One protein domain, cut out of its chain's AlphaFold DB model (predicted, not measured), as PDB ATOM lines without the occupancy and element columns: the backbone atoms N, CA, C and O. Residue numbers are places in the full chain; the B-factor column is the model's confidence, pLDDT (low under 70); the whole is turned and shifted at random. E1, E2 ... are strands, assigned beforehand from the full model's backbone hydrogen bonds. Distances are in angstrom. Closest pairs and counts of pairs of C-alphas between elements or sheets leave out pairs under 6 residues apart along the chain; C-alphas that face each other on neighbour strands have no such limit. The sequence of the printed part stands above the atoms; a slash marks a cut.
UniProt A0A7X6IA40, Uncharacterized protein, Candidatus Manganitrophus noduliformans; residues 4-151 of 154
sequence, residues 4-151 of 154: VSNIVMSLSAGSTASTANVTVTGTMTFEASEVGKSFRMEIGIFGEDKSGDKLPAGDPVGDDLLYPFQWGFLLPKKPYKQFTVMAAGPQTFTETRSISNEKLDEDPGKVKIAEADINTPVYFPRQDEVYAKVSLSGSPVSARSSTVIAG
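Overview. This is residues 4 to 151 of the 154 residues of an uncharacterized protein of Candidatus Manganitrophus noduliformans (UniProt A0A7X6IA40). Two strongly twisted sheets lie face to face as a sandwich, their strands crossed at 38 degrees, and from one end the two-stranded hairpin E7 and E8 sticks out as an arm that lengthens the whole. One layer is E1 E2 E6; the other is a branched sheet of E3, E4, E5, E9, E10 and E11. The printed part has 148 residues, no named helix and eleven strands, E1 to E11 along the chain; the class is all strand, and the neighbour pairs are antiparallel. It is loose, with a radius of gyration of the C-alphas of 18.5 A and spans of 69 by 34 by 23 A.

Arrangement. Start with E1, residues 4 to 13, and E2, residues 19 to 30, a hairpin in which N 8 and O 25 are 2.8 A apart. The neighbour of inner strand E2 other than E1 is the edge strand E6, residues 89 to 100, antiparallel to E2; N 91 and O 28 are 2.7 A apart. In the other sheet, look along E3, residues 38 to 47: E4, residues 65 to 68, and E5, residues 81 to 84, lie on one side of it, with N 45 and O 67 at 2.8 A and N 39 and O 83 at 2.9 A. On the other side is E9, residues 128 to 137; N 133 and O 44 are 2.8 A apart. E10, residues 141 to 144, and E11, residues 148 to 150, lie on the side of E9 away from E3, with N 134 and O 143 at 2.9 A and N 150 and O 128 at 2.7 A. Between the sheets, the closest C-alphas of E1 and E9 are Met 9 and Ala 132, 6.1 A. E7, residues 110 to 117, bends by 64 degrees at residue 113 and pairs with E8, residues 120 to 125, through N 122 and O 114, 2.8 A; E8 runs on into E9 at 23 degrees.

Along the chain. Find C-alpha 4 at (195.209, 210.611, 222.780), where E1 begins its 27.1 A. E2 runs 34.3 A, E3 29.8 A, E6 35.2 A and E9 28.7 A. E7 ends at C-alpha 117, (231.176, 172.263, 217.763), and E11 at C-alpha 150, (211.457, 194.255, 216.147).

Size, cuts and confidence. Look at Ser 33 and Ile 118 for the C-alphas farthest apart, 69.7 A. The printed part has no cut. The long links are E3 to E4, residues 48 to 64, and E4 to E5, residues 69 to 80. Mean pLDDT of the printed part is 83.0; 29 residues are under 70, among them 50 to 62 and 106 to 111.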
ATOM      1  N   VAL A   4     194.642 211.581 223.721       93.88
ATOM      2  CA  VAL A   4     195.209 210.611 222.780       93.88
ATOM      3  C   VAL A   4     194.960 209.221 223.350       93.88
ATOM      4  O   VAL A   4     195.180 208.994 224.537       93.88
ATOM      5  N   SER A   5     194.470 208.299 222.528       94.69
ATOM      6  CA  SER A   5     194.104 206.946 222.954       94.69
ATOM      7  C   SER A   5     194.170 205.950 221.799       94.69
ATOM      8  O   SER A   5     194.307 206.339 220.637       94.69
ATOM      9  N   ASN A   6     194.049 204.660 222.126       95.19
ATOM     10  CA  ASN A   6     194.017 203.558 221.160       95.19
ATOM     11  C   ASN A   6     195.238 203.549 220.229       95.19
ATOM     12  O   ASN A   6     195.096 203.339 219.026       95.19
ATOM     13  N   ILE A   7     196.424 203.833 220.779       97.06
ATOM     14  CA  ILE A   7     197.659 203.813 220.001       97.06
ATOM     15  C   ILE A   7     198.021 202.364 219.695       97.06
ATOM     16  O   ILE A   7     198.178 201.543 220.597       97.06
ATOM     17  N   VAL A   8     198.171 202.064 218.412       95.88
ATOM     18  CA  VAL A   8     198.587 200.763 217.899       95.88
ATOM     19  C   VAL A   8     199.812 200.978 217.030       95.88
ATOM     20  O   VAL A   8     199.812 201.842 216.154       95.88
ATOM     21  N   MET A   9     200.845 200.179 217.275       95.44
ATOM     22  CA  MET A   9     202.019 200.090 216.419       95.44
ATOM     23  C   MET A   9     202.035 198.729 215.731       95.44
ATOM     24  O   MET A   9     201.725 197.713 216.348       95.44
ATOM     25  N   SER A  10     202.418 198.706 214.460       94.06
ATOM     26  CA  SER A  10     202.681 197.475 213.720       94.06
ATOM     27  C   SER A  10     203.939 197.613 212.874       94.06
ATOM     28  O   SER A  10     204.177 198.673 212.285       94.06
ATOM     29  N   LEU A  11     204.684 196.518 212.767       91.31
ATOM     30  CA  LEU A  11     205.863 196.390 211.922       91.31
ATOM     31  C   LEU A  11     205.540 195.463 210.748       91.31
ATOM     32  O   LEU A  11     204.936 194.406 210.926       91.31
ATOM     33  N   SER A  12     205.946 195.852 209.546       90.81
ATOM     34  CA  SER A  12     205.930 194.984 208.368       90.81
ATOM     35  C   SER A  12     207.221 195.140 207.571       90.81
ATOM     36  O   SER A  12     207.984 196.084 207.790       90.81
ATOM     37  N   ALA A  13     207.484 194.209 206.650       86.25
ATOM     38  CA  ALA A  13     208.659 194.290 205.790       86.25
ATOM     39  C   ALA A  13     208.694 195.634 205.038       86.25
ATOM     40  O   ALA A  13     207.685 196.080 204.476       86.25
ATOM     41  N   GLY A  14     209.852 196.294 205.072       83.75
ATOM     42  CA  GLY A  14     210.107 197.533 204.354       83.75
ATOM     43  C   GLY A  14     210.312 197.315 202.857       83.75
ATOM     44  O   GLY A  14     210.163 196.222 202.316       83.75
ATOM     45  N   SER A  15     210.697 198.388 202.168       79.12
ATOM     46  CA  SER A  15     211.068 198.333 200.748       79.12
ATOM     47  C   SER A  15     212.397 197.609 200.495       79.12
ATOM     48  O   SER A  15     212.713 197.292 199.352       79.12
ATOM     49  N   THR A  16     213.198 197.384 201.540       81.88
ATOM     50  CA  THR A  16     214.468 196.647 201.496       81.88
ATOM     51  C   THR A  16     214.532 195.643 202.645       81.88
ATOM     52  O   THR A  16     213.848 195.806 203.650       81.88
ATOM     53  N   ALA A  17     215.418 194.646 202.545       80.50
ATOM     54  CA  ALA A  17     215.656 193.681 203.627       80.50
ATOM     55  C   ALA A  17     216.177 194.323 204.933       80.50
ATOM     56  O   ALA A  17     216.082 193.726 206.000       80.50
ATOM     57  N   SER A  18     216.726 195.538 204.850       83.69
ATOM     58  CA  SER A  18     217.286 196.301 205.970       83.69
ATOM     59  C   SER A  18     216.335 197.358 206.540       83.69
ATOM     60  O   SER A  18     216.752 198.166 207.373       83.69
ATOM     61  N   THR A  19     215.085 197.405 206.075       88.12
ATOM     62  CA  THR A  19     214.089 198.373 206.543       88.12
ATOM     63  C   THR A  19     212.804 197.686 206.975       88.12
ATOM     64  O   THR A  19     212.399 196.669 206.408       88.12
ATOM     65  N   ALA A  20     212.129 198.294 207.943       90.00
ATOM     66  CA  ALA A  20     210.787 197.945 208.368       90.00
ATOM     67  C   ALA A  20     209.847 199.130 208.129       90.00
ATOM     68  O   ALA A  20     210.190 200.292 208.364       90.00
ATOM     69  N   ASN A  21     208.638 198.833 207.665       93.69
ATOM     70  CA  ASN A  21     207.551 199.797 207.626       93.69
ATOM     71  C   ASN A  21     206.894 199.838 209.006       93.69
ATOM     72  O   ASN A  21     206.153 198.931 209.388       93.69
ATOM     73  N   VAL A  22     207.155 200.912 209.743       94.44
ATOM     74  CA  VAL A  22     206.570 201.163 211.059       94.44
ATOM     75  C   VAL A  22     205.310 201.985 210.873       94.44
ATOM     76  O   VAL A  22     205.376 203.140 210.445       94.44
ATOM     77  N   THR A  23     204.163 201.381 211.165       96.44
ATOM     78  CA  THR A  23     202.855 202.039 211.092       96.44
ATOM     79  C   THR A  23     202.331 202.286 212.495       96.44
ATOM     80  O   THR A  23     202.246 201.358 213.295       96.44
ATOM     81  N   VAL A  24     201.976 203.538 212.774       96.94
ATOM     82  CA  VAL A  24     201.374 203.968 214.036       96.94
ATOM     83  C   VAL A  24     199.996 204.542 213.749       96.94
ATOM     84  O   VAL A  24     199.853 205.504 212.988       96.94
ATOM     85  N   THR A  25     198.985 203.961 214.381       97.38
ATOM     86  CA  THR A  25     197.584 204.375 214.294       97.38
ATOM     87  C   THR A  25     197.095 204.765 215.679       97.38
ATOM     88  O   THR A  25     197.535 204.208 216.680       97.38
ATOM     89  N   GLY A  26     196.181 205.724 215.756       96.75
ATOM     90  CA  GLY A  26     195.595 206.121 217.028       96.75
ATOM     91  C   GLY A  26     194.394 207.031 216.878       96.75
ATOM     92  O   GLY A  26     194.007 207.406 215.769       96.75
ATOM     93  N   THR A  27     193.801 207.389 218.014       96.31
ATOM     94  CA  THR A  27     192.661 208.307 218.094       96.31
ATOM     95  C   THR A  27     193.033 209.529 218.920       96.31
ATOM     96  O   THR A  27     193.467 209.408 220.066       96.31
ATOM     97  N   MET A  28     192.831 210.709 218.345       95.12
ATOM     98  CA  MET A  28     192.900 211.994 219.034       95.12
ATOM     99  C   MET A  28     191.477 212.511 219.223       95.12
ATOM    100  O   MET A  28     190.753 212.646 218.243       95.12
ATOM    101  N   THR A  29     191.059 212.798 220.449       95.19
ATOM    102  CA  THR A  29     189.708 213.313 220.718       95.19
ATOM    103  C   THR A  29     189.802 214.757 221.163       95.19
ATOM    104  O   THR A  29     190.510 215.041 222.126       95.19
ATOM    105  N   PHE A  30     189.072 215.643 220.485       95.25
ATOM    106  CA  PHE A  30     189.041 217.078 220.774       95.25
ATOM    107  C   PHE A  30     187.668 217.529 221.268       95.25
ATOM    108  O   PHE A  30     186.633 217.033 220.822       95.25
ATOM    109  N   GLU A  31     187.645 218.519 222.149       94.69
ATOM    110  CA  GLU A  31     186.415 219.195 222.564       94.69
ATOM    111  C   GLU A  31     186.041 220.351 221.630       94.69
ATOM    112  O   GLU A  31     186.863 220.886 220.887       94.69
ATOM    113  N   ALA A  32     184.788 220.807 221.720       95.00
ATOM    114  CA  ALA A  32     184.309 221.981 220.985       95.00
ATOM    115  C   ALA A  32     185.160 223.237 221.244       95.00
ATOM    116  O   ALA A  32     185.366 224.042 220.340       95.00
ATOM    117  N   SER A  33     185.713 223.371 222.454       93.81
ATOM    118  CA  SER A  33     186.592 224.480 222.845       93.81
ATOM    119  C   SER A  33     187.955 224.477 222.136       93.81
ATOM    120  O   SER A  33     188.727 225.428 222.286       93.81
ATOM    121  N   GLU A  34     188.288 223.421 221.392       93.69
ATOM    122  CA  GLU A  34     189.577 223.234 220.718       93.69
ATOM    123  C   GLU A  34     189.497 223.428 219.205       93.69
ATOM    124  O   GLU A  34     190.532 223.548 218.551       93.69
ATOM    125  N   VAL A  35     188.286 223.537 218.654       94.81
ATOM    126  CA  VAL A  35     188.066 223.813 217.232       94.81
ATOM    127  C   VAL A  35     188.712 225.149 216.848       94.81
ATOM    128  O   VAL A  35     188.583 226.151 217.548       94.81
ATOM    129  N   GLY A  36     189.453 225.148 215.741       93.38
ATOM    130  CA  GLY A  36     190.229 226.289 215.255       93.38
ATOM    131  C   GLY A  36     191.601 226.462 215.915       93.38
ATOM    132  O   GLY A  36     192.406 227.254 215.423       93.38
ATOM    133  N   LYS A  37     191.923 225.716 216.983       92.81
ATOM    134  CA  LYS A  37     193.260 225.745 217.596       92.81
ATOM    135  C   LYS A  37     194.239 224.859 216.827       92.81
ATOM    136  O   LYS A  37     193.865 223.850 216.229       92.81
ATOM    137  N   SER A  38     195.512 225.245 216.861       92.25
ATOM    138  CA  SER A  38     196.616 224.458 216.307       92.25
ATOM    139  C   SER A  38     197.219 223.540 217.365       92.25
ATOM    140  O   SER A  38     197.527 223.991 218.467       92.25
ATOM    141  N   PHE A  39     197.459 222.288 216.995       92.81
ATOM    142  CA  PHE A  39     198.168 221.299 217.804       92.81
ATOM    143  C   PHE A  39     199.390 220.782 217.045       92.81
ATOM    144  O   PHE A  39     199.472 220.890 215.815       92.81
ATOM    145  N   ARG A  40     200.351 220.217 217.779       93.50
ATOM    146  CA  ARG A  40     201.454 219.449 217.190       93.50
ATOM    147  C   ARG A  40     201.382 218.022 217.697       93.50
ATOM    148  O   ARG A  40     201.299 217.825 218.900       93.50
ATOM    149  N   MET A  41     201.406 217.061 216.786       94.00
ATOM    150  CA  MET A  41     201.502 215.640 217.100       94.00
ATOM    151  C   MET A  41     202.939 215.180 216.911       94.00
ATOM    152  O   MET A  41     203.504 215.386 215.836       94.00
ATOM    153  N   GLU A  42     203.502 214.535 217.922       95.19
ATOM    154  CA  GLU A  42     204.806 213.875 217.846       95.19
ATOM    155  C   GLU A  42     204.594 212.370 217.990       95.19
ATOM    156  O   GLU A  42     203.705 211.917 218.715       95.19
ATOM    157  N   ILE A  43     205.405 211.597 217.276       95.62
ATOM    158  CA  ILE A  43     205.432 210.139 217.376       95.62
ATOM    159  C   ILE A  43     206.891 209.757 217.591       95.62
ATOM    160  O   ILE A  43     207.733 210.067 216.747       95.62
ATOM    161  N   GLY A  44     207.187 209.120 218.718       94.38
ATOM    162  CA  GLY A  44     208.494 208.543 219.015       94.38
ATOM    163  C   GLY A  44     208.393 207.029 219.111       94.38
ATOM    164  O   GLY A  44     207.420 206.516 219.665       94.38
ATOM    165  N   ILE A  45     209.379 206.333 218.558       93.44
ATOM    166  CA  ILE A  45     209.583 204.898 218.740       93.44
ATOM    167  C   ILE A  45     210.617 204.718 219.839       93.44
ATOM    168  O   ILE A  45     211.678 205.340 219.767       93.44
ATOM    169  N   PHE A  46     210.278 203.906 220.829       90.62
ATOM    170  CA  PHE A  46     211.089 203.662 222.010       90.62
ATOM    171  C   PHE A  46     211.427 202.178 222.133       90.62
ATOM    172  O   PHE A  46     210.587 201.349 221.769       90.62
ATOM    173  N   GLY A  47     212.618 201.875 222.643       86.62
ATOM    174  CA  GLY A  47     212.960 200.564 223.191       86.62
ATOM    175  C   GLY A  47     212.326 200.418 224.574       86.62
ATOM    176  O   GLY A  47     212.202 201.409 225.295       86.62
ATOM    177  N   GLU A  48     211.812 199.235 224.906       81.06
ATOM    178  CA  GLU A  48     211.288 198.946 226.245       81.06
ATOM    179  C   GLU A  48     212.289 198.123 227.048       81.06
ATOM    180  O   GLU A  48     212.470 196.940 226.769       81.06
ATOM    181  N   ASP A  49     212.802 198.715 228.123       72.25
ATOM    182  CA  ASP A  49     213.630 198.015 229.102       72.25
ATOM    183  C   ASP A  49     212.746 197.154 230.008       72.25
ATOM    184  O   ASP A  49     212.063 197.649 230.922       72.25
ATOM    185  N   LYS A  50     212.739 195.833 229.802       65.12
ATOM    186  CA  LYS A  50     211.954 194.933 230.653       65.12
ATOM    187  C   LYS A  50     212.791 194.412 231.809       65.12
ATOM    188  O   LYS A  50     213.770 193.694 231.658       65.12
ATOM    189  N   SER A  51     212.302 194.647 233.027       55.53
ATOM    190  CA  SER A  51     212.875 194.017 234.219       55.53
ATOM    191  C   SER A  51     212.876 192.487 234.084       55.53
ATOM    192  O   SER A  51     211.820 191.852 234.063       55.53
ATOM    193  N   GLY A  52     214.070 191.894 234.015       54.19
ATOM    194  CA  GLY A  52     214.257 190.447 233.929       54.19
ATOM    195  C   GLY A  52     214.462 189.902 232.517       54.19
ATOM    196  O   GLY A  52     214.682 188.691 232.391       54.19
ATOM    197  N   ASP A  53     214.461 190.747 231.481       56.75
ATOM    198  CA  ASP A  53     215.228 190.387 230.297       56.75
ATOM    199  C   ASP A  53     216.715 190.281 230.706       56.75
ATOM    200  O   ASP A  53     217.195 190.917 231.648       56.75
ATOM    201  N   LYS A  54     217.420 189.316 230.119       50.22
ATOM    202  CA  LYS A  54     218.868 189.155 230.307       50.22
ATOM    203  C   LYS A  54     219.568 189.702 229.076       50.22
ATOM    204  O   LYS A  54     220.452 189.033 228.533       50.22
ATOM    205  N   LEU A  55     219.107 190.840 228.580       54.00
ATOM    206  CA  LEU A  55     219.781 191.520 227.498       54.00
ATOM    207  C   LEU A  55     220.919 192.327 228.140       54.00
ATOM    208  O   LEU A  55     220.758 192.881 229.231       54.00
ATOM    209  N   PRO A  56     222.152 192.243 227.617       46.81
ATOM    210  CA  PRO A  56     223.255 193.021 228.151       46.81
ATOM    211  C   PRO A  56     223.041 194.481 227.754       46.81
ATOM    212  O   PRO A  56     223.643 194.923 226.784       46.81
ATOM    213  N   ALA A  57     222.213 195.172 228.541       46.56
ATOM    214  CA  ALA A  57     221.879 196.575 228.387       46.56
ATOM    215  C   ALA A  57     223.161 197.395 228.217       46.56
ATOM    216  O   ALA A  57     224.004 197.481 229.122       46.56
ATOM    217  N   GLY A  58     223.333 197.951 227.021       51.50
ATOM    218  CA  GLY A  58     224.328 198.986 226.773       51.50
ATOM    219  C   GLY A  58     224.001 200.300 227.492       51.50
ATOM    220  O   GLY A  58     224.915 201.109 227.683       51.50
ATOM    221  N   ASP A  59     222.747 200.495 227.916       53.69
ATOM    222  CA  ASP A  59     222.242 201.733 228.513       53.69
ATOM    223  C   ASP A  59     221.898 201.595 230.017       53.69
ATOM    224  O   ASP A  59     221.375 200.573 230.478       53.69
ATOM    225  N   PRO A  60     222.236 202.598 230.850       50.28
ATOM    226  CA  PRO A  60     221.746 202.705 232.217       50.28
ATOM    227  C   PRO A  60     220.245 203.062 232.316       50.28
ATOM    228  O   PRO A  60     219.902 204.202 232.602       50.28
ATOM    229  N   VAL A  61     219.382 202.044 232.349       58.06
ATOM    230  CA  VAL A  61     218.018 202.080 232.927       58.06
ATOM    231  C   VAL A  61     217.069 203.124 232.309       58.06
ATOM    232  O   VAL A  61     216.986 204.265 232.776       58.06
ATOM    233  N   GLY A  62     216.183 202.677 231.424       64.31
ATOM    234  CA  GLY A  62     214.978 203.399 231.016       64.31
ATOM    235  C   GLY A  62     214.640 203.239 229.535       64.31
ATOM    236  O   GLY A  62     215.497 202.970 228.717       64.31
ATOM    237  N   ASP A  63     213.372 203.466 229.184       76.62
ATOM    238  CA  ASP A  63     212.926 203.385 227.789       76.62
ATOM    239  C   ASP A  63     213.634 204.428 226.895       76.62
ATOM    240  O   ASP A  63     213.388 205.640 227.016       76.62
ATOM    241  N   ASP A  64     214.435 203.959 225.940       80.00
ATOM    242  CA  ASP A  64     215.235 204.803 225.055       80.00
ATOM    243  C   ASP A  64     214.496 205.253 223.802       80.00
ATOM    244  O   ASP A  64     213.845 204.469 223.112       80.00
ATOM    245  N   LEU A  65     214.622 206.536 223.440       87.12
ATOM    246  CA  LEU A  65     214.085 207.044 222.176       87.12
ATOM    247  C   LEU A  65     214.966 206.590 221.003       87.12
ATOM    248  O   LEU A  65     215.976 207.223 220.694       87.12
ATOM    249  N   LEU A  66     214.500 205.585 220.266       87.50
ATOM    250  CA  LEU A  66     215.195 205.047 219.096       87.50
ATOM    251  C   LEU A  66     214.960 205.891 217.835       87.50
ATOM    252  O   LEU A  66     215.881 206.182 217.065       87.50
ATOM    253  N   TYR A  67     213.713 206.320 217.597       89.56
ATOM    254  CA  TYR A  67     213.382 207.071 216.382       89.56
ATOM    255  C   TYR A  67     212.200 208.040 216.539       89.56
ATOM    256  O   TYR A  67     211.056 207.606 216.691       89.56
ATOM    257  N   PRO A  68     212.410 209.362 216.389       92.62
ATOM    258  CA  PRO A  68     211.314 210.312 216.241       92.62
ATOM    259  C   PRO A  68     210.828 210.365 214.788       92.62
ATOM    260  O   PRO A  68     211.615 210.546 213.854       92.62
ATOM    261  N   PHE A  69     209.513 210.286 214.576       93.81
ATOM    262  CA  PHE A  69     208.930 210.539 213.263       93.81
ATOM    263  C   PHE A  69     209.246 211.968 212.826       93.81
ATOM    264  O   PHE A  69     209.185 212.926 213.595       93.81
ATOM    265  N   GLN A  70     209.583 212.103 211.549       92.19
ATOM    266  CA  GLN A  70     209.930 213.379 210.948       92.19
ATOM    267  C   GLN A  70     208.935 213.734 209.841       92.19
ATOM    268  O   GLN A  70     208.521 212.877 209.051       92.19
ATOM    269  N   TRP A  71     208.569 215.014 209.773       89.56
ATOM    270  CA  TRP A  71     207.646 215.581 208.792       89.56
ATOM    271  C   TRP A  71     208.283 216.748 208.036       89.56
ATOM    272  O   TRP A  71     209.105 217.495 208.568       89.56
ATOM    273  N   GLY A  72     207.859 216.922 206.785       83.69
ATOM    274  CA  GLY A  72     208.387 217.931 205.871       83.69
ATOM    275  C   GLY A  72     209.253 217.330 204.765       83.69
ATOM    276  O   GLY A  72     209.812 216.243 204.900       83.69
ATOM    277  N   PHE A  73     209.319 218.050 203.645       68.56
ATOM    278  CA  PHE A  73     210.023 217.628 202.432       68.56
ATOM    279  C   PHE A  73     211.396 218.302 202.274       68.56
ATOM    280  O   PHE A  73     212.300 217.729 201.677       68.56
ATOM    281  N   LEU A  74     211.574 219.493 202.857       69.50
ATOM    282  CA  LEU A  74     212.813 220.276 202.814       69.50
ATOM    283  C   LEU A  74     213.436 220.380 204.209       69.50
ATOM    284  O   LEU A  74     212.726 220.391 205.215       69.50
ATOM    285  N   LEU A  75     214.768 220.444 204.260       71.88
ATOM    286  CA  LEU A  75     215.514 220.634 205.504       71.88
ATOM    287  C   LEU A  75     215.186 222.003 206.138       71.88
ATOM    288  O   LEU A  75     215.141 222.996 205.411       71.88
ATOM    289  N   PRO A  76     215.021 222.078 207.476       70.25
ATOM    290  CA  PRO A  76     215.018 220.969 208.435       70.25
ATOM    291  C   PRO A  76     213.646 220.273 208.537       70.25
ATOM    292  O   PRO A  76     212.603 220.923 208.644       70.25
ATOM    293  N   LYS A  77     213.659 218.932 208.573       84.12
ATOM    294  CA  LYS A  77     212.464 218.144 208.905       84.12
ATOM    295  C   LYS A  77     212.062 218.415 210.354       84.12
ATOM    296  O   LYS A  77     212.916 218.498 211.234       84.12
ATOM    297  N   LYS A  78     210.763 218.535 210.607       88.38
ATOM    298  CA  LYS A  78     210.216 218.792 211.942       88.38
ATOM    299  C   LYS A  78     209.922 217.469 212.650       88.38
ATOM    300  O   LYS A  78     209.375 216.577 212.003       88.38
ATOM    301  N   PRO A  79     210.191 217.349 213.960       89.56
ATOM    302  CA  PRO A  79     209.865 216.154 214.744       89.56
ATOM    303  C   PRO A  79     208.375 216.080 215.124       89.56
ATOM    304  O   PRO A  79     207.997 215.339 216.021       89.56
ATOM    305  N   TYR A  80     207.523 216.876 214.471       91.12
ATOM    306  CA  TYR A  80     206.092 216.931 214.730       91.12
ATOM    307  C   TYR A  80     205.289 217.221 213.460       91.12
ATOM    308  O   TYR A  80     205.747 217.927 212.552       91.12
ATOM    309  N   LYS A  81     204.039 216.757 213.442       91.69
ATOM    310  CA  LYS A  81     203.005 217.158 212.484       91.69
ATOM    311  C   LYS A  81     202.130 218.235 213.109       91.69
ATOM    312  O   LYS A  81     201.448 217.988 214.097       91.69
ATOM    313  N   GLN A  82     202.133 219.429 212.531       91.56
ATOM    314  CA  GLN A  82     201.229 220.499 212.951       91.56
ATOM    315  C   GLN A  82     199.922 220.431 212.163       91.56
ATOM    316  O   GLN A  82     199.948 220.233 210.949       91.56
ATOM    317  N   PHE A  83     198.793 220.626 212.840       91.44
ATOM    318  CA  PHE A  83     197.474 220.693 212.216       91.44
ATOM    319  C   PHE A  83     196.527 221.582 213.025       91.44
ATOM    320  O   PHE A  83     196.757 221.848 214.207       91.44
ATOM    321  N   THR A  84     195.457 222.033 212.374       94.00
ATOM    322  CA  THR A  84     194.368 222.787 213.001       94.00
ATOM    323  C   THR A  84     193.175 221.864 213.209       94.00
ATOM    324  O   THR A  84     192.810 221.111 212.305       94.00
ATOM    325  N   VAL A  85     192.560 221.914 214.390       93.62
ATOM    326  CA  VAL A  85     191.367 221.114 214.695       93.62
ATOM    327  C   VAL A  85     190.178 221.678 213.925       93.62
ATOM    328  O   VAL A  85     189.728 222.791 214.191       93.62
ATOM    329  N   MET A  86     189.662 220.903 212.973       93.75
ATOM    330  CA  MET A  86     188.540 221.324 212.123       93.75
ATOM    331  C   MET A  86     187.170 221.014 212.739       93.75
ATOM    332  O   MET A  86     186.202 221.711 212.460       93.75
ATOM    333  N   ALA A  87     187.087 219.977 213.576       94.94
ATOM    334  CA  ALA A  87     185.858 219.541 214.229       94.94
ATOM    335  C   ALA A  87     186.161 218.882 215.580       94.94
ATOM    336  O   ALA A  87     187.216 218.267 215.755       94.94
ATOM    337  N   ALA A  88     185.218 219.003 216.515       95.12
ATOM    338  CA  ALA A  88     185.251 218.287 217.784       95.12
ATOM    339  C   ALA A  88     184.921 216.799 217.594       95.12
ATOM    340  O   ALA A  88     184.281 216.414 216.614       95.12
ATOM    341  N   GLY A  89     185.314 215.981 218.566       95.94
ATOM    342  CA  GLY A  89     185.122 214.537 218.560       95.94
ATOM    343  C   GLY A  89     186.396 213.754 218.221       95.94
ATOM    344  O   GLY A  89     187.491 214.327 218.190       95.94
ATOM    345  N   PRO A  90     186.264 212.431 218.025       95.69
ATOM    346  CA  PRO A  90     187.385 211.547 217.741       95.69
ATOM    347  C   PRO A  90     187.879 211.712 216.300       95.69
ATOM    348  O   PRO A  90     187.103 211.700 215.347       95.69
ATOM    349  N   GLN A  91     189.193 211.814 216.146       94.50
ATOM    350  CA  GLN A  91     189.901 211.873 214.875       94.50
ATOM    351  C   GLN A  91     190.957 210.772 214.848       94.50
ATOM    352  O   GLN A  91     191.891 210.758 215.652       94.50
ATOM    353  N   THR A  92     190.810 209.834 213.918       95.69
ATOM    354  CA  THR A  92     191.789 208.766 213.720       95.69
ATOM    355  C   THR A  92     192.952 209.260 212.874       95.69
ATOM    356  O   THR A  92     192.746 209.949 211.873       95.69
ATOM    357  N   PHE A  93     194.169 208.858 213.220       94.75
ATOM    358  CA  PHE A  93     195.350 209.084 212.392       94.75
ATOM    359  C   PHE A  93     196.048 207.765 212.085       94.75
ATOM    360  O   PHE A  93     195.901 206.777 212.801       94.75
ATOM    361  N   THR A  94     196.810 207.749 210.999       96.62
ATOM    362  CA  THR A  94     197.709 206.654 210.640       96.62
ATOM    363  C   THR A  94     198.932 207.261 209.976       96.62
ATOM    364  O   THR A  94     198.809 208.051 209.040       96.62
ATOM    365  N   GLU A  95     200.109 206.932 210.491       96.06
ATOM    366  CA  GLU A  95     201.386 207.390 209.961       96.06
ATOM    367  C   GLU A  95     202.303 206.186 209.772       96.06
ATOM    368  O   GLU A  95     202.546 205.430 210.709       96.06
ATOM    369  N   THR A  96     202.842 206.042 208.564       95.00
ATOM    370  CA  THR A  96     203.796 204.981 208.231       95.00
ATOM    371  C   THR A  96     205.139 205.588 207.859       95.00
ATOM    372  O   THR A  96     205.205 206.536 207.067       95.00
ATOM    373  N   ARG A  97     206.227 205.051 208.410       92.88
ATOM    374  CA  ARG A  97     207.598 205.409 208.032       92.88
ATOM    375  C   ARG A  97     208.407 204.148 207.765       92.88
ATOM    376  O   ARG A  97     208.308 203.181 208.509       92.88
ATOM    377  N   SER A  98     209.211 204.192 206.707       92.38
ATOM    378  CA  SER A  98     210.264 203.202 206.494       92.38
ATOM    379  C   SER A  98     211.451 203.588 207.373       92.38
ATOM    380  O   SER A  98     212.000 204.686 207.229       92.38
ATOM    381  N   ILE A  99     211.783 202.725 208.330       90.44
ATOM    382  CA  ILE A  99     212.853 202.913 209.312       90.44
ATOM    383  C   ILE A  99     213.863 201.782 209.111       90.44
ATOM    384  O   ILE A  99     213.483 200.644 208.847       90.44
ATOM    385  N   SER A 100     215.156 202.097 209.173       88.38
ATOM    386  CA  SER A 100     216.206 201.075 209.126       88.38
ATOM    387  C   SER A 100     216.116 200.176 210.352       88.38
ATOM    388  O   SER A 100     215.936 200.689 211.453       88.38
ATOM    389  N   ASN A 101     216.304 198.870 210.176       83.75
ATOM    390  CA  ASN A 101     216.240 197.909 211.281       83.75
ATOM    391  C   ASN A 101     217.243 198.259 212.394       83.75
ATOM    392  O   ASN A 101     216.890 198.185 213.555       83.75
ATOM    393  N   GLU A 102     218.420 198.783 212.036       80.88
ATOM    394  CA  GLU A 102     219.443 199.287 212.975       80.88
ATOM    395  C   GLU A 102     218.970 200.445 213.873       80.88
ATOM    396  O   GLU A 102     219.600 200.744 214.874       80.88
ATOM    397  N   LYS A 103     217.903 201.161 213.494       83.88
ATOM    398  CA  LYS A 103     217.305 202.242 214.306       83.88
ATOM    399  C   LYS A 103     216.105 201.772 215.120       83.88
ATOM    400  O   LYS A 103     215.451 202.586 215.758       83.88
ATOM    401  N   LEU A 104     215.746 200.505 214.982       82.62
ATOM    402  CA  LEU A 104     214.757 199.820 215.805       82.62
ATOM    403  C   LEU A 104     215.450 198.803 216.722       82.62
ATOM    404  O   LEU A 104     214.757 198.005 217.338       82.62
ATOM    405  N   ASP A 105     216.783 198.831 216.727       77.06
ATOM    406  CA  ASP A 105     217.673 197.986 217.505       77.06
ATOM    407  C   ASP A 105     218.111 198.838 218.705       77.06
ATOM    408  O   ASP A 105     218.824 199.833 218.530       77.06
ATOM    409  N   GLU A 106     217.547 198.546 219.871       68.88
ATOM    410  CA  GLU A 106     217.924 199.164 221.146       68.88
ATOM    411  C   GLU A 106     219.284 198.619 221.596       68.88
ATOM    412  O   GLU A 106     220.119 199.379 222.087       68.88
ATOM    413  N   ASP A 107     219.573 197.352 221.280       67.44
ATOM    414  CA  ASP A 107     220.635 196.595 221.927       67.44
ATOM    415  C   ASP A 107     221.505 195.825 220.903       67.44
ATOM    416  O   ASP A 107     221.475 194.582 220.815       67.44
ATOM    417  N   PRO A 108     222.354 196.539 220.129       62.78
ATOM    418  CA  PRO A 108     222.989 195.999 218.937       62.78
ATOM    419  C   PRO A 108     223.879 194.802 219.261       62.78
ATOM    420  O   PRO A 108     224.881 194.891 219.979       62.78
ATOM    421  N   GLY A 109     223.570 193.648 218.669       61.75
ATOM    422  CA  GLY A 109     224.361 192.451 218.914       61.75
ATOM    423  C   GLY A 109     223.770 191.149 218.397       61.75
ATOM    424  O   GLY A 109     222.782 191.090 217.670       61.75
ATOM    425  N   LYS A 110     224.431 190.052 218.770       66.12
ATOM    426  CA  LYS A 110     223.956 188.691 218.513       66.12
ATOM    427  C   LYS A 110     224.006 187.891 219.800       66.12
ATOM    428  O   LYS A 110     224.934 188.047 220.593       66.12
ATOM    429  N   VAL A 111     223.032 187.011 219.997       65.62
ATOM    430  CA  VAL A 111     223.033 186.076 221.126       65.62
ATOM    431  C   VAL A 111     223.536 184.734 220.633       65.62
ATOM    432  O   VAL A 111     223.098 184.223 219.602       65.62
ATOM    433  N   LYS A 112     224.489 184.159 221.364       70.19
ATOM    434  CA  LYS A 112     224.921 182.788 221.125       70.19
ATOM    435  C   LYS A 112     223.826 181.847 221.614       70.19
ATOM    436  O   LYS A 112     223.551 181.799 222.808       70.19
ATOM    437  N   ILE A 113     223.218 181.114 220.690       73.69
ATOM    438  CA  ILE A 113     222.117 180.188 220.986       73.69
ATOM    439  C   ILE A 113     222.577 178.731 221.049       73.69
ATOM    440  O   ILE A 113     221.907 177.906 221.661       73.69
ATOM    441  N   ALA A 114     223.719 178.408 220.438       75.50
ATOM    442  CA  ALA A 114     224.304 177.075 220.486       75.50
ATOM    443  C   ALA A 114     225.804 177.101 220.154       75.50
ATOM    444  O   ALA A 114     226.373 178.126 219.772       75.50
ATOM    445  N   GLU A 115     226.435 175.941 220.272       83.25
ATOM    446  CA  GLU A 115     227.720 175.612 219.661       83.25
ATOM    447  C   GLU A 115     227.482 174.419 218.737       83.25
ATOM    448  O   GLU A 115     226.984 173.388 219.187       83.25
ATOM    449  N   ALA A 116     227.779 174.561 217.444       76.56
ATOM    450  CA  ALA A 116     227.723 173.437 216.509       76.56
ATOM    451  C   ALA A 116     228.885 172.455 216.760       76.56
ATOM    452  O   ALA A 116     228.734 171.250 216.575       76.56
ATOM    453  N   ASP A 117     230.020 172.982 217.231       81.31
ATOM    454  CA  ASP A 117     231.176 172.263 217.763       81.31
ATOM    455  C   ASP A 117     231.977 173.192 218.706       81.31
ATOM    456  O   ASP A 117     231.649 174.374 218.836       81.31
ATOM    457  N   ILE A 118     233.045 172.671 219.329       73.44
ATOM    458  CA  ILE A 118     233.866 173.366 220.342       73.44
ATOM    459  C   ILE A 118     234.462 174.714 219.882       73.44
ATOM    460  O   ILE A 118     234.867 175.513 220.721       73.44
ATOM    461  N   ASN A 119     234.514 174.989 218.574       80.19
ATOM    462  CA  ASN A 119     235.029 176.233 217.999       80.19
ATOM    463  C   ASN A 119     234.016 176.972 217.105       80.19
ATOM    464  O   ASN A 119     234.349 178.039 216.583       80.19
ATOM    465  N   THR A 120     232.789 176.466 216.952       79.12
ATOM    466  CA  THR A 120     231.781 177.042 216.047       79.12
ATOM    467  C   THR A 120     230.519 177.460 216.809       79.12
ATOM    468  O   THR A 120     229.519 176.735 216.828       79.12
ATOM    469  N   PRO A 121     230.520 178.642 217.452       80.25
ATOM    470  CA  PRO A 121     229.318 179.201 218.061       80.25
ATOM    471  C   PRO A 121     228.267 179.567 217.001       80.25
ATOM    472  O   PRO A 121     228.566 180.215 215.998       80.25
ATOM    473  N   VAL A 122     227.017 179.185 217.258       76.00
ATOM    474  CA  VAL A 122     225.845 179.574 216.470       76.00
ATOM    475  C   VAL A 122     225.216 180.798 217.116       76.00
ATOM    476  O   VAL A 122     224.840 180.781 218.292       76.00
ATOM    477  N   TYR A 123     225.091 181.858 216.325       72.50
ATOM    478  CA  TYR A 123     224.533 183.130 216.754       72.50
ATOM    479  C   TYR A 123     223.186 183.378 216.092       72.50
ATOM    480  O   TYR A 123     223.037 183.156 214.891       72.50
ATOM    481  N   PHE A 124     222.244 183.905 216.863       61.22
ATOM    482  CA  PHE A 124     220.970 184.393 216.360       61.22
ATOM    483  C   PHE A 124     220.936 185.929 216.441       61.22
ATOM    484  O   PHE A 124     221.496 186.487 217.398       61.22
ATOM    485  N   PRO A 125     220.346 186.624 215.447       63.34
ATOM    486  CA  PRO A 125     220.063 188.054 215.558       63.34
ATOM    487  C   PRO A 125     219.193 188.320 216.788       63.34
ATOM    488  O   PRO A 125     218.334 187.502 217.114       63.34
ATOM    489  N   ARG A 126     219.414 189.440 217.472       67.31
ATOM    490  CA  ARG A 126     218.535 189.832 218.572       67.31
ATOM    491  C   ARG A 126     217.159 190.244 218.060       67.31
ATOM    492  O   ARG A 126     216.974 190.577 216.886       67.31
ATOM    493  N   GLN A 127     216.199 190.082 218.955       69.44
ATOM    494  CA  GLN A 127     214.837 190.546 218.817       69.44
ATOM    495  C   GLN A 127     214.636 191.551 219.936       69.44
ATOM    496  O   GLN A 127     214.868 191.187 221.086       69.44
ATOM    497  N   ASP A 128     214.202 192.747 219.573       71.31
ATOM    498  CA  ASP A 128     214.110 193.875 220.485       71.31
ATOM    499  C   ASP A 128     212.659 194.279 220.687       71.31
ATOM    500  O   ASP A 128     211.813 194.210 219.790       71.31
ATOM    501  N   GLU A 129     212.363 194.724 221.892       82.12
ATOM    502  CA  GLU A 129     211.065 195.211 222.299       82.12
ATOM    503  C   GLU A 129     210.906 196.694 221.975       82.12
ATOM    504  O   GLU A 129     211.501 197.553 222.615       82.12
ATOM    505  N   VAL A 130     210.024 197.022 221.032       88.12
ATOM    506  CA  VAL A 130     209.766 198.412 220.647       88.12
ATOM    507  C   VAL A 130     208.302 198.804 220.784       88.12
ATOM    508  O   VAL A 130     207.385 198.025 220.512       88.12
ATOM    509  N   TYR A 131     208.052 200.059 221.146       91.56
ATOM    510  CA  TYR A 131     206.708 200.628 221.210       91.56
ATOM    511  C   TYR A 131     206.660 202.058 220.665       91.56
ATOM    512  O   TYR A 131     207.667 202.758 220.582       91.56
ATOM    513  N   ALA A 132     205.462 202.519 220.297       94.75
ATOM    514  CA  ALA A 132     205.241 203.897 219.872       94.75
ATOM    515  C   ALA A 132     204.625 204.721 221.002       94.75
ATOM    516  O   ALA A 132     203.622 204.321 221.599       94.75
ATOM    517  N   LYS A 133     205.154 205.920 221.242       94.75
ATOM    518  CA  LYS A 133     204.546 206.948 222.092       94.75
ATOM    519  C   LYS A 133     204.106 208.119 221.230       94.75
ATOM    520  O   LYS A 133     204.886 208.662 220.452       94.75
ATOM    521  N   VAL A 134     202.854 208.525 221.401       94.50
ATOM    522  CA  VAL A 134     202.253 209.642 220.674       94.50
ATOM    523  C   VAL A 134     201.937 210.749 221.665       94.50
ATOM    524  O   VAL A 134     201.264 210.498 222.667       94.50
ATOM    525  N   SER A 135     202.413 211.962 221.395       93.62
ATOM    526  CA  SER A 135     202.148 213.152 222.208       93.62
ATOM    527  C   SER A 135     201.417 214.217 221.389       93.62
ATOM    528  O   SER A 135     201.580 214.316 220.170       93.62
ATOM    529  N   LEU A 136     200.601 215.030 222.064       91.44
ATOM    530  CA  LEU A 136     200.020 216.243 221.491       91.44
ATOM    531  C   LEU A 136     200.516 217.471 222.256       91.44
ATOM    532  O   LEU A 136     200.162 217.679 223.408       91.44
ATOM    533  N   SER A 137     201.300 218.345 221.628       75.06
ATOM    534  CA  SER A 137     201.663 219.631 222.228       75.06
ATOM    535  C   SER A 137     200.526 220.637 221.975       75.06
ATOM    536  O   SER A 137     200.258 221.003 220.825       75.06
ATOM    537  N   GLY A 138     199.827 221.034 223.040       62.19
ATOM    538  CA  GLY A 138     198.617 221.879 223.048       62.19
ATOM    539  C   GLY A 138     197.699 221.559 224.241       62.19
ATOM    540  O   GLY A 138     196.997 222.423 224.754       62.19
ATOM    541  N   SER A 139     197.806 220.323 224.727       62.09
ATOM    542  CA  SER A 139     197.404 219.797 226.036       62.09
ATOM    543  C   SER A 139     198.395 218.658 226.268       62.09
ATOM    544  O   SER A 139     198.391 217.796 225.402       62.09
ATOM    545  N   PRO A 140     199.297 218.653 227.272       68.69
ATOM    546  CA  PRO A 140     200.418 217.705 227.347       68.69
ATOM    547  C   PRO A 140     199.941 216.278 227.672       68.69
ATOM    548  O   PRO A 140     200.201 215.733 228.741       68.69
ATOM    549  N   VAL A 141     199.208 215.679 226.740       84.06
ATOM    550  CA  VAL A 141     198.674 214.327 226.788       84.06
ATOM    551  C   VAL A 141     199.538 213.441 225.911       84.06
ATOM    552  O   VAL A 141     199.954 213.821 224.813       84.06
ATOM    553  N   SER A 142     199.815 212.243 226.412       88.00
ATOM    554  CA  SER A 142     200.517 211.220 225.655       88.00
ATOM    555  C   SER A 142     199.926 209.853 225.950       88.00
ATOM    556  O   SER A 142     199.427 209.617 227.050       88.00
ATOM    557  N   ALA A 143     199.984 208.970 224.965       89.69
ATOM    558  CA  ALA A 143     199.625 207.569 225.108       89.69
ATOM    559  C   ALA A 143     200.648 206.715 224.362       89.69
ATOM    560  O   ALA A 143     201.229 207.161 223.368       89.69
ATOM    561  N   ARG A 144     200.867 205.495 224.851       93.12
ATOM    562  CA  ARG A 144     201.773 204.529 224.227       93.12
ATOM    563  C   ARG A 144     201.013 203.328 223.674       93.12
ATOM    564  O   ARG A 144     199.927 203.016 224.165       93.12
ATOM    565  N   SER A 145     201.574 202.682 222.659       92.31
ATOM    566  CA  SER A 145     201.096 201.390 222.174       92.31
ATOM    567  C   SER A 145     201.482 200.256 223.119       92.31
ATOM    568  O   SER A 145     202.269 200.426 224.051       92.31
ATOM    569  N   SER A 146     200.959 199.066 222.834       88.75
ATOM    570  CA  SER A 146     201.601 197.824 223.261       88.75
ATOM    571  C   SER A 146     202.976 197.672 222.606       88.75
ATOM    572  O   SER A 146     203.217 198.210 221.519       88.75
ATOM    573  N   THR A 147     203.842 196.919 223.267       85.62
ATOM    574  CA  THR A 147     205.169 196.549 222.774       85.62
ATOM    575  C   THR A 147     205.061 195.510 221.668       85.62
ATOM    576  O   THR A 147     204.249 194.583 221.742       85.62
ATOM    577  N   VAL A 148     205.877 195.673 220.634       85.69
ATOM    578  CA  VAL A 148     206.009 194.778 219.484       85.69
ATOM    579  C   VAL A 148     207.468 194.358 219.381       85.69
ATOM    580  O   VAL A 148     208.357 195.137 219.696       85.69
ATOM    581  N   ILE A 149     207.711 193.137 218.916       82.50
ATOM    582  CA  ILE A 149     209.066 192.646 218.681       82.50
ATOM    583  C   ILE A 149     209.573 193.143 217.320       82.50
ATOM    584  O   ILE A 149     208.974 192.834 216.285       82.50
ATOM    585  N   ALA A 150     210.661 193.909 217.317       73.44
ATOM    586  CA  ALA A 150     211.457 194.255 216.147       73.44
ATOM    587  C   ALA A 150     212.616 193.263 215.984       73.44
ATOM    588  O   ALA A 150     213.248 192.858 216.947       73.44
ATOM    589  N   GLY A 151     212.899 192.842 214.752       65.12
ATOM    590  CA  GLY A 151     214.007 191.929 214.466       65.12
ATOM    591  C   GLY A 151     213.705 190.984 213.311       65.12
ATOM    592  O   GLY A 151     212.549 190.764 212.939       65.12
TER     593      GLY A 151